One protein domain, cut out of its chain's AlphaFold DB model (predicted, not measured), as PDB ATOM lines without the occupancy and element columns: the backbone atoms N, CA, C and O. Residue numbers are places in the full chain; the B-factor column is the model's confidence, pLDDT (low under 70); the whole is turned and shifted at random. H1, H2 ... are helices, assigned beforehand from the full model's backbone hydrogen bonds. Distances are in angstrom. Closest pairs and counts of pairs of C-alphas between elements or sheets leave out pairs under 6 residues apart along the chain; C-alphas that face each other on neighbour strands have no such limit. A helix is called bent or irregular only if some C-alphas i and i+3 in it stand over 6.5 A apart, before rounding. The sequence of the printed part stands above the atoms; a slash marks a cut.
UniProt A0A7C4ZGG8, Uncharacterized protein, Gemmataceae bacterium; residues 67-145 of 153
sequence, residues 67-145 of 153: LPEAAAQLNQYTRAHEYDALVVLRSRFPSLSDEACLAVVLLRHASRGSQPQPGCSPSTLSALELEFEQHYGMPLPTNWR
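Overview. This is residues 67 to 145 of the 153 residues of an uncharacterized protein of Gemmataceae bacterium (UniProt A0A7C4ZGG8). Two antiparallel helices, H3 and H4, lie side by side as a helical hairpin, with H1 crossing H3 on one side near its beginning and the short H2 crossing the first turns of H3 on another side. The loop of residues 114 to 121 makes one far end of the body, and the last residues, 137 to 145, fold back from the end of H4 on the side of the hairpin away from H1. The printed part has 79 residues with four named helices, in the order H1, H2, H3, H4, and no named strand; the class is all helix. The whole is compact, with a radius of gyration of the C-alphas of 12.7 A and spans of 36 by 26 by 21 A.

Along the chain. H1 is residues 67 to 80, 20.0 A from first to last C-alpha, and begins with C-alpha 67 at (93.978, 111.132, 179.244). After a tight link of 4 residues, H2 follows as residues 85 to 92, 11.5 A long. H2 is neither bent nor irregular, but only just: C-alphas 85 and 88 are 6.0 A apart. A tight link of 5 residues leads to H3, residues 98 to 113, which is 22.7 A long and begins with C-alpha 98 at (96.975, 122.022, 171.453). A short link of 8 residues then leads to H4, residues 122 to 136, 21.7 A long, ending with C-alpha 136 at (87.646, 116.200, 172.529).

Arrangement. H3 is the hub and touches the other three helices. H1 touches residues 99 to 106 of H3; the closest C-alphas, of Ala 71 and Ala 103, are 5.1 A apart. The lines of H1 and H3 stand at 71 degrees, only just about perpendicular. Residues 67 to 68 of H1 touch H4, with the C-alphas of Leu 67 and Leu 128 closest at 6.6 A; their lines also stand at 71 degrees, only just about perpendicular. H1 and H2 are close but not clearly touching, with the C-alphas of Thr 78 and Ala 85 closest at 7.3 A. H2 touches residues 98 to 102 of H3, about perpendicular at 88 degrees; the closest C-alphas, of Leu 89 and Cys 101, are 6.1 A apart. H3 and H4 form a helical hairpin and touch at a shallow tilt of 3 degrees, opposite ways, with the C-alphas of Ala 100 and Tyr 136 closest at 6.7 A. H2 and H4 are apart. The helix packing is mostly crossed, with 1 of 4 touching pairs at a shallow tilt. In H1, H2, H3 and H4 every O i to N i+4 pair is within hydrogen-bond range.

Size, cuts and confidence. The two C-alphas farthest apart, those of Glu 82 and Pro 118, are 36.0 A apart. The printed part has no cut and no long link. The mean pLDDT of the printed part is 91.2, and residues 114 to 120, in the link from H3 to H4, are under 70.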
ATOM      1  N   LEU A  67      93.325 110.554 180.424       98.31
ATOM      2  CA  LEU A  67      93.978 111.132 179.244       98.31
ATOM      3  C   LEU A  67      93.995 112.679 179.219       98.31
ATOM      4  O   LEU A  67      95.075 113.241 179.020       98.31
ATOM      5  N   PRO A  68      92.872 113.398 179.433       98.31
ATOM      6  CA  PRO A  68      92.891 114.864 179.471       98.31
ATOM      7  C   PRO A  68      93.743 115.429 180.616       98.31
ATOM      8  O   PRO A  68      94.460 116.406 180.432       98.31
ATOM      9  N   GLU A  69      93.755 114.779 181.783       98.38
ATOM     10  CA  GLU A  69      94.594 115.207 182.911       98.38
ATOM     11  C   GLU A  69      96.086 115.078 182.581       98.38
ATOM     12  O   GLU A  69      96.875 115.972 182.893       98.38
ATOM     13  N   ALA A  70      96.475 113.982 181.924       98.44
ATOM     14  CA  ALA A  70      97.841 113.775 181.467       98.44
ATOM     15  C   ALA A  70      98.238 114.791 180.382       98.44
ATOM     16  O   ALA A  70      99.333 115.349 180.440       98.44
ATOM     17  N   ALA A  71      97.348 115.091 179.430       98.25
ATOM     18  CA  ALA A  71      97.592 116.102 178.399       98.25
ATOM     19  C   ALA A  71      97.763 117.508 179.000       98.25
ATOM     20  O   ALA A  71      98.678 118.240 178.613       98.25
ATOM     21  N   ALA A  72      96.944 117.862 179.993       97.94
ATOM     22  CA  ALA A  72      97.067 119.116 180.724       97.94
ATOM     23  C   ALA A  72      98.389 119.209 181.507       97.94
ATOM     24  O   ALA A  72      99.055 120.246 181.447       97.94
ATOM     25  N   GLN A  73      98.809 118.136 182.191       98.06
ATOM     26  CA  GLN A  73     100.110 118.076 182.877       98.06
ATOM     27  C   GLN A  73     101.273 118.236 181.893       98.06
ATOM     28  O   GLN A  73     102.171 119.044 182.131       98.06
ATOM     29  N   LEU A  74     101.223 117.548 180.751       97.56
ATOM     30  CA  LEU A  74     102.248 117.666 179.718       97.56
ATOM     31  C   LEU A  74     102.310 119.085 179.132       97.56
ATOM     32  O   LEU A  74     103.395 119.607 178.905       97.56
ATOM     33  N   ASN A  75     101.164 119.740 178.932       96.50
ATOM     34  CA  ASN A  75     101.106 121.130 178.471       96.50
ATOM     35  C   ASN A  75     101.702 122.108 179.496       96.50
ATOM     36  O   ASN A  75     102.381 123.067 179.137       96.50
ATOM     37  N   GLN A  76     101.454 121.888 180.790       96.38
ATOM     38  CA  GLN A  76     102.093 122.677 181.847       96.38
ATOM     39  C   GLN A  76     103.608 122.466 181.841       96.38
ATOM     40  O   GLN A  76     104.363 123.434 181.935       96.38
ATOM     41  N   TYR A  77     104.044 121.219 181.666       95.81
ATOM     42  CA  TYR A  77     105.450 120.859 181.590       95.81
ATOM     43  C   TYR A  77     106.164 121.531 180.406       95.81
ATOM     44  O   TYR A  77     107.201 122.165 180.610       95.81
ATOM     45  N   THR A  78     105.607 121.459 179.191       94.25
ATOM     46  CA  THR A  78     106.209 122.075 177.992       94.25
ATOM     47  C   THR A  78     106.314 123.588 178.118       94.25
ATOM     48  O   THR A  78     107.340 124.159 177.759       94.25
ATOM     49  N   ARG A  79     105.297 124.240 178.693       93.62
ATOM     50  CA  ARG A  79     105.324 125.683 178.969       93.62
ATOM     51  C   ARG A  79     106.385 126.063 179.996       93.62
ATOM     52  O   ARG A  79     107.034 127.086 179.823       93.62
ATOM     53  N   ALA A  80     106.566 125.259 181.044       94.56
ATOM     54  CA  ALA A  80     107.549 125.528 182.092       94.56
ATOM     55  C   ALA A  80     109.005 125.400 181.609       94.56
ATOM     56  O   ALA A  80     109.884 126.033 182.185       94.56
ATOM     57  N   HIS A  81     109.250 124.605 180.563       91.25
ATOM     58  CA  HIS A  81     110.589 124.337 180.023       91.25
ATOM     59  C   HIS A  81     110.822 124.974 178.645       91.25
ATOM     60  O   HIS A  81     111.787 124.620 177.979       91.25
ATOM     61  N   GLU A  82     109.923 125.857 178.190       88.25
ATOM     62  CA  GLU A  82     109.978 126.507 176.867       88.25
ATOM     63  C   GLU A  82     110.155 125.522 175.688       88.25
ATOM     64  O   GLU A  82     110.635 125.875 174.611       88.25
ATOM     65  N   TYR A  83     109.725 124.268 175.868       86.62
ATOM     66  CA  TYR A  83     109.914 123.208 174.887       86.62
ATOM     67  C   TYR A  83     108.770 123.197 173.870       86.62
ATOM     68  O   TYR A  83     107.644 122.785 174.169       86.62
ATOM     69  N   ASP A  84     109.055 123.621 172.637       85.69
ATOM     70  CA  ASP A  84     108.047 123.770 171.581       85.69
ATOM     71  C   ASP A  84     107.769 122.463 170.812       85.69
ATOM     72  O   ASP A  84     107.964 122.341 169.598       85.69
ATOM     73  N   ALA A  85     107.279 121.450 171.528       84.81
ATOM     74  CA  ALA A  85     106.786 120.216 170.909       84.81
ATOM     75  C   ALA A  85     105.567 120.471 169.997       84.81
ATOM     76  O   ALA A  85     105.324 119.726 169.042       84.81
ATOM     77  N   LEU A  86     104.786 121.517 170.290       90.38
ATOM     78  CA  LEU A  86     103.508 121.799 169.640       90.38
ATOM     79  C   LEU A  86     103.663 122.237 168.185       90.38
ATOM     80  O   LEU A  86     102.807 121.880 167.378       90.38
ATOM     81  N   VAL A  87     104.733 122.946 167.806       87.94
ATOM     82  CA  VAL A  87     104.957 123.342 166.400       87.94
ATOM     83  C   VAL A  87     104.939 122.138 165.456       87.94
ATOM     84  O   VAL A  87     104.249 122.147 164.432       87.94
ATOM     85  N   VAL A  88     105.631 121.057 165.820       87.56
ATOM     86  CA  VAL A  88     105.665 119.840 164.997       87.56
ATOM     87  C   VAL A  88     104.302 119.145 165.005       87.56
ATOM     88  O   VAL A  88     103.846 118.662 163.970       87.56
ATOM     89  N   LEU A  89     103.602 119.138 166.139       89.50
ATOM     90  CA  LEU A  89     102.305 118.471 166.257       89.50
ATOM     91  C   LEU A  89     101.196 119.193 165.497       89.50
ATOM     92  O   LEU A  89     100.431 118.537 164.796       89.50
ATOM     93  N   ARG A  90     101.158 120.525 165.548       92.88
ATOM     94  CA  ARG A  90     100.194 121.352 164.808       92.88
ATOM     95  C   ARG A  90     100.356 121.211 163.301       92.88
ATOM     96  O   ARG A  90      99.362 121.178 162.586       92.88
ATOM     97  N   SER A  91     101.590 121.088 162.807       90.94
ATOM     98  CA  SER A  91     101.809 120.839 161.374       90.94
ATOM     99  C   SER A  91     101.306 119.458 160.939       90.94
ATOM    100  O   SER A  91     100.832 119.300 159.816       90.94
ATOM    101  N   ARG A  92     101.348 118.467 161.838       90.31
ATOM    102  CA  ARG A  92     100.844 117.111 161.588       90.31
ATOM    103  C   ARG A  92      99.329 116.977 161.775       90.31
ATOM    104  O   ARG A  92      98.709 116.192 161.061       90.31
ATOM    105  N   PHE A  93      98.747 117.712 162.719       93.69
ATOM    106  CA  PHE A  93      97.340 117.627 163.112       93.69
ATOM    107  C   PHE A  93      96.699 119.026 163.210       93.69
ATOM    108  O   PHE A  93      96.319 119.463 164.296       93.69
ATOM    109  N   PRO A  94      96.554 119.752 162.089       94.94
ATOM    110  CA  PRO A  94      96.165 121.166 162.103       94.94
ATOM    111  C   PRO A  94      94.727 121.427 162.573       94.94
ATOM    112  O   PRO A  94      94.391 122.557 162.911       94.94
ATOM    113  N   SER A  95      93.866 120.408 162.573       95.25
ATOM    114  CA  SER A  95      92.472 120.509 163.016       95.25
ATOM    115  C   SER A  95      92.276 120.265 164.515       95.25
ATOM    116  O   SER A  95      91.151 120.386 164.995       95.25
ATOM    117  N   LEU A  96      93.326 119.874 165.241       96.69
ATOM    118  CA  LEU A  96      93.256 119.583 166.671       96.69
ATOM    119  C   LEU A  96      93.635 120.815 167.501       96.69
ATOM    120  O   LEU A  96      94.477 121.616 167.101       96.69
ATOM    121  N   SER A  97      93.049 120.934 168.696       97.06
ATOM    122  CA  SER A  97      93.548 121.866 169.712       97.06
ATOM    123  C   SER A  97      94.931 121.434 170.215       97.06
ATOM    124  O   SER A  97      95.335 120.281 170.044       97.06
ATOM    125  N   ASP A  98      95.660 122.338 170.872       96.12
ATOM    126  CA  ASP A  98      96.975 122.022 171.453       96.12
ATOM    127  C   ASP A  98      96.911 120.854 172.439       96.12
ATOM    128  O   ASP A  98      97.751 119.960 172.419       96.12
ATOM    129  N   GLU A  99      95.884 120.842 173.283       97.25
ATOM    130  CA  GLU A  99      95.668 119.786 174.265       97.25
ATOM    131  C   GLU A  99      95.350 118.447 173.585       97.25
ATOM    132  O   GLU A  99      95.963 117.433 173.916       97.25
ATOM    133  N   ALA A 100      94.495 118.447 172.554       97.75
ATOM    134  CA  ALA A 100      94.217 117.251 171.761       97.75
ATOM    135  C   ALA A 100      95.470 116.750 171.017       97.75
ATOM    136  O   ALA A 100      95.699 115.543 170.931       97.75
ATOM    137  N   CYS A 101      96.329 117.649 170.525       97.25
ATOM    138  CA  CYS A 101      97.620 117.282 169.936       97.25
ATOM    139  C   CYS A 101      98.516 116.552 170.944       97.25
ATOM    140  O   CYS A 101      99.122 115.533 170.609       97.25
ATOM    141  N   LEU A 102      98.594 117.050 172.179       97.25
ATOM    142  CA  LEU A 102      99.375 116.425 173.249       97.25
ATOM    143  C   LEU A 102      98.773 115.082 173.679       97.25
ATOM    144  O   LEU A 102      99.513 114.114 173.852       97.25
ATOM    145  N   ALA A 103      97.446 114.981 173.759       98.12
ATOM    146  CA  ALA A 103      96.755 113.722 174.020       98.12
ATOM    147  C   ALA A 103      97.060 112.663 172.944       98.12
ATOM    148  O   ALA A 103      97.326 111.506 173.270       98.12
ATOM    149  N   VAL A 104      97.123 113.057 171.666       97.44
ATOM    150  CA  VAL A 104      97.553 112.168 170.573       97.44
ATOM    151  C   VAL A 104      98.995 111.686 170.763       97.44
ATOM    152  O   VAL A 104      99.288 110.516 170.508       97.44
ATOM    153  N   VAL A 105      99.913 112.546 171.220       95.88
ATOM    154  CA  VAL A 105     101.301 112.138 171.509       95.88
ATOM    155  C   VAL A 105     101.359 111.127 172.642       95.88
ATOM    156  O   VAL A 105     102.041 110.113 172.501       95.88
ATOM    157  N   LEU A 106     100.627 111.381 173.724       97.19
ATOM    158  CA  LEU A 106     100.534 110.487 174.874       97.19
ATOM    159  C   LEU A 106      99.977 109.115 174.471       97.19
ATOM    160  O   LEU A 106     100.600 108.097 174.762       97.19
ATOM    161  N   LEU A 107      98.879 109.071 173.710       96.50
ATOM    162  CA  LEU A 107      98.332 107.826 173.157       96.50
ATOM    163  C   LEU A 107      99.346 107.097 172.274       96.50
ATOM    164  O   LEU A 107      99.560 105.891 172.419       96.50
ATOM    165  N   ARG A 108     100.000 107.821 171.356       94.81
ATOM    166  CA  ARG A 108     101.022 107.252 170.465       94.81
ATOM    167  C   ARG A 108     102.161 106.646 171.266       94.81
ATOM    168  O   ARG A 108     102.635 105.563 170.923       94.81
ATOM    169  N   HIS A 109     102.600 107.323 172.314       94.75
ATOM    170  CA  HIS A 109     103.687 106.857 173.151       94.75
ATOM    171  C   HIS A 109     103.291 105.647 174.000       94.75
ATOM    172  O   HIS A 109     103.982 104.629 173.935       94.75
ATOM    173  N   ALA A 110     102.132 105.697 174.663       93.88
ATOM    174  CA  ALA A 110     101.556 104.574 175.396       93.88
ATOM    175  C   ALA A 110     101.405 103.330 174.504       93.88
ATOM    176  O   ALA A 110     101.778 102.233 174.910       93.88
ATOM    177  N   SER A 111     100.965 103.505 173.249       92.69
ATOM    178  CA  SER A 111     100.821 102.408 172.278       92.69
ATOM    179  C   SER A 111     102.143 101.755 171.852       92.69
ATOM    180  O   SER A 111     102.153 100.617 171.386       92.69
ATOM    181  N   ARG A 112     103.267 102.473 171.986       89.94
ATOM    182  CA  ARG A 112     104.616 101.953 171.704       89.94
ATOM    183  C   ARG A 112     105.217 101.278 172.932       89.94
ATOM    184  O   ARG A 112     105.858 100.242 172.786       89.94
ATOM    185  N   GLY A 113     104.994 101.854 174.114       82.00
ATOM    186  CA  GLY A 113     105.439 101.301 175.395       82.00
ATOM    187  C   GLY A 113     104.703 100.016 175.787       82.00
ATOM    188  O   GLY A 113     105.259  99.177 176.484       82.00
ATOM    189  N   SER A 114     103.493  99.804 175.260       65.56
ATOM    190  CA  SER A 114     102.675  98.603 175.466       65.56
ATOM    191  C   SER A 114     103.135  97.354 174.695       65.56
ATOM    192  O   SER A 114     102.373  96.392 174.594       65.56
ATOM    193  N   GLN A 115     104.361  97.324 174.153       62.72
ATOM    194  CA  GLN A 115     105.017  96.047 173.825       62.72
ATOM    195  C   GLN A 115     104.933  95.106 175.035       62.72
ATOM    196  O   GLN A 115     104.892  95.625 176.143       62.72
ATOM    197  N   PRO A 116     104.857  93.770 174.849       58.38
ATOM    198  CA  PRO A 116     104.146  92.840 175.734       58.38
ATOM    199  C   PRO A 116     104.688  92.825 177.168       58.38
ATOM    200  O   PRO A 116     105.390  91.911 177.592       58.38
ATOM    201  N   GLN A 117     104.332  93.854 177.925       61.12
ATOM    202  CA  GLN A 117     104.510  93.937 179.349       61.12
ATOM    203  C   GLN A 117     103.299  93.242 179.971       61.12
ATOM    204  O   GLN A 117     102.156  93.539 179.598       61.12
ATOM    205  N   PRO A 118     103.520  92.305 180.901       56.78
ATOM    206  CA  PRO A 118     102.438  91.633 181.600       56.78
ATOM    207  C   PRO A 118     101.632  92.672 182.392       56.78
ATOM    208  O   PRO A 118     102.076  93.155 183.427       56.78
ATOM    209  N   GLY A 119     100.462  93.050 181.872       65.50
ATOM    210  CA  GLY A 119      99.571  94.046 182.481       65.50
ATOM    211  C   GLY A 119      98.974  95.054 181.499       65.50
ATOM    212  O   GLY A 119      97.913  95.608 181.777       65.50
ATOM    213  N   CYS A 120      99.581  95.249 180.324       67.25
ATOM    214  CA  CYS A 120      99.026  96.142 179.311       67.25
ATOM    215  C   CYS A 120      98.026  95.381 178.430       67.25
ATOM    216  O   CYS A 120      98.381  94.796 177.406       67.25
ATOM    217  N   SER A 121      96.770  95.318 178.874       78.06
ATOM    218  CA  SER A 121      95.703  94.712 178.080       78.06
ATOM    219  C   SER A 121      95.388  95.603 176.869       78.06
ATOM    220  O   SER A 121      95.246  96.817 177.041       78.06
ATOM    221  N   PRO A 122      95.194  95.046 175.659       80.56
ATOM    222  CA  PRO A 122      94.725  95.813 174.500       80.56
ATOM    223  C   PRO A 122      93.420  96.577 174.782       80.56
ATOM    224  O   PRO A 122      93.185  97.628 174.192       80.56
ATOM    225  N   SER A 123      92.614  96.114 175.747       88.25
ATOM    226  CA  SER A 123      91.418  96.824 176.210       88.25
ATOM    227  C   SER A 123      91.709  98.206 176.807       88.25
ATOM    228  O   SER A 123      90.864  99.089 176.705       88.25
ATOM    229  N   THR A 124      92.877  98.414 177.425       92.06
ATOM    230  CA  THR A 124      93.232  99.695 178.054       92.06
ATOM    231  C   THR A 124      93.485 100.770 177.003       92.06
ATOM    232  O   THR A 124      92.978 101.879 177.133       92.06
ATOM    233  N   LEU A 125      94.206 100.444 175.924       93.00
ATOM    234  CA  LEU A 125      94.412 101.397 174.831       93.00
ATOM    235  C   LEU A 125      93.094 101.767 174.151       93.00
ATOM    236  O   LEU A 125      92.850 102.949 173.949       93.00
ATOM    237  N   SER A 126      92.215 100.799 173.869       94.50
ATOM    238  CA  SER A 126      90.892 101.101 173.304       94.50
ATOM    239  C   SER A 126      90.036 101.972 174.231       94.50
ATOM    240  O   SER A 126      89.274 102.808 173.754       94.50
ATOM    241  N   ALA A 127      90.170 101.820 175.552       96.00
ATOM    242  CA  ALA A 127      89.491 102.694 176.507       96.00
ATOM    243  C   ALA A 127      90.021 104.137 176.447       96.00
ATOM    244  O   ALA A 127      89.222 105.070 176.462       96.00
ATOM    245  N   LEU A 128      91.340 104.328 176.323       96.81
ATOM    246  CA  LEU A 128      91.943 105.657 176.173       96.81
ATOM    247  C   LEU A 128      91.596 106.304 174.819       96.81
ATOM    248  O   LEU A 128      91.391 107.513 174.748       96.81
ATOM    249  N   GLU A 129      91.504 105.513 173.747       96.94
ATOM    250  CA  GLU A 129      91.021 105.984 172.442       96.94
ATOM    251  C   GLU A 129      89.578 106.490 172.539       96.94
ATOM    252  O   GLU A 129      89.279 107.591 172.089       96.94
ATOM    253  N   LEU A 130      88.695 105.726 173.188       97.62
ATOM    254  CA  LEU A 130      87.314 106.142 173.417       97.62
ATOM    255  C   LEU A 130      87.233 107.394 174.306       97.62
ATOM    256  O   LEU A 130      86.424 108.283 174.044       97.62
ATOM    257  N   GLU A 131      88.076 107.486 175.338       98.12
ATOM    258  CA  GLU A 131      88.164 108.666 176.201       98.12
ATOM    259  C   GLU A 131      88.563 109.919 175.407       98.12
ATOM    260  O   GLU A 131      87.993 110.989 175.626       98.12
ATOM    261  N   PHE A 132      89.484 109.789 174.444       98.38
ATOM    262  CA  PHE A 132      89.833 110.879 173.533       98.38
ATOM    263  C   PHE A 132      88.604 111.376 172.765       98.38
ATOM    264  O   PHE A 132      88.313 112.572 172.776       98.38
ATOM    265  N   GLU A 133      87.859 110.469 172.131       98.06
ATOM    266  CA  GLU A 133      86.693 110.843 171.323       98.06
ATOM    267  C   GLU A 133      85.602 111.514 172.161       98.06
ATOM    268  O   GLU A 133      85.018 112.515 171.743       98.06
ATOM    269  N   GLN A 134      85.364 110.999 173.370       98.25
ATOM    270  CA  GLN A 134      84.378 111.546 174.299       98.25
ATOM    271  C   GLN A 134      84.763 112.934 174.817       98.25
ATOM    272  O   GLN A 134      83.894 113.795 174.943       98.25
ATOM    273  N   HIS A 135      86.043 113.159 175.132       98.44
ATOM    274  CA  HIS A 135      86.494 114.414 175.730       98.44
ATOM    275  C   HIS A 135      86.688 115.527 174.696       98.44
ATOM    276  O   HIS A 135      86.253 116.657 174.911       98.44
ATOM    277  N   TYR A 136      87.320 115.213 173.562       97.50
ATOM    278  CA  TYR A 136      87.646 116.200 172.529       97.50
ATOM    279  C   TYR A 136      86.564 116.322 171.448       97.50
ATOM    280  O   TYR A 136      86.642 117.211 170.602       97.50
ATOM    281  N   GLY A 137      85.541 115.459 171.472       97.69
ATOM    282  CA  GLY A 137      84.389 115.525 170.569       97.69
ATOM    283  C   GLY A 137      84.720 115.194 169.112       97.69
ATOM    284  O   GLY A 137      83.997 115.613 168.208       97.69
ATOM    285  N   MET A 138      85.823 114.484 168.867       96.62
ATOM    286  CA  MET A 138      86.291 114.156 167.523       96.62
ATOM    287  C   MET A 138      87.053 112.827 167.490       96.62
ATOM    288  O   MET A 138      87.718 112.489 168.471       96.62
ATOM    289  N   PRO A 139      86.991 112.081 166.373       96.88
ATOM    290  CA  PRO A 139      87.716 110.827 166.235       96.88
ATOM    291  C   PRO A 139      89.231 111.054 166.195       96.88
ATOM    292  O   PRO A 139      89.714 112.111 165.773       96.88
ATOM    293  N   LEU A 140      89.993 110.030 166.579       96.50
ATOM    294  CA  LEU A 140      91.451 110.051 166.458       96.50
ATOM    295  C   LEU A 140      91.899 110.149 164.982       96.50
ATOM    296  O   LEU A 140      91.357 109.442 164.128       96.50
ATOM    297  N   PRO A 141      92.923 110.962 164.647       95.25
ATOM    298  CA  PRO A 141      93.426 111.063 163.276       95.25
ATOM    299  C   PRO A 141      93.999 109.733 162.781       95.25
ATOM    300  O   PRO A 141      94.873 109.183 163.432       95.25
ATOM    301  N   THR A 142      93.616 109.237 161.605       91.69
ATOM    302  CA  THR A 142      93.974 107.882 161.118       91.69
ATOM    303  C   THR A 142      95.473 107.539 161.197       91.69
ATOM    304  O   THR A 142      95.842 106.399 161.454       91.69
ATOM    305  N   ASN A 143      96.355 108.529 161.048       89.94
ATOM    306  CA  ASN A 143      97.811 108.375 161.059       89.94
ATOM    307  C   ASN A 143      98.468 108.594 162.444       89.94
ATOM    308  O   ASN A 143      99.695 108.771 162.525       89.94
ATOM    309  N   TRP A 144      97.698 108.620 163.536       93.25
ATOM    310  CA  TRP A 144      98.198 108.949 164.876       93.25
ATOM    311  C   TRP A 144      99.231 107.938 165.400       93.25
ATOM    312  O   TRP A 144     100.235 108.336 165.994       93.25
ATOM    313  N   ARG A 145      99.074 106.643 165.085       90.62
ATOM    314  CA  ARG A 145     100.029 105.574 165.457       90.62
ATOM    315  C   ARG A 145     101.386 105.711 164.754       90.62
ATOM    316  O   ARG A 145     102.420 105.265 165.256       90.62
TER     317      ARG A 145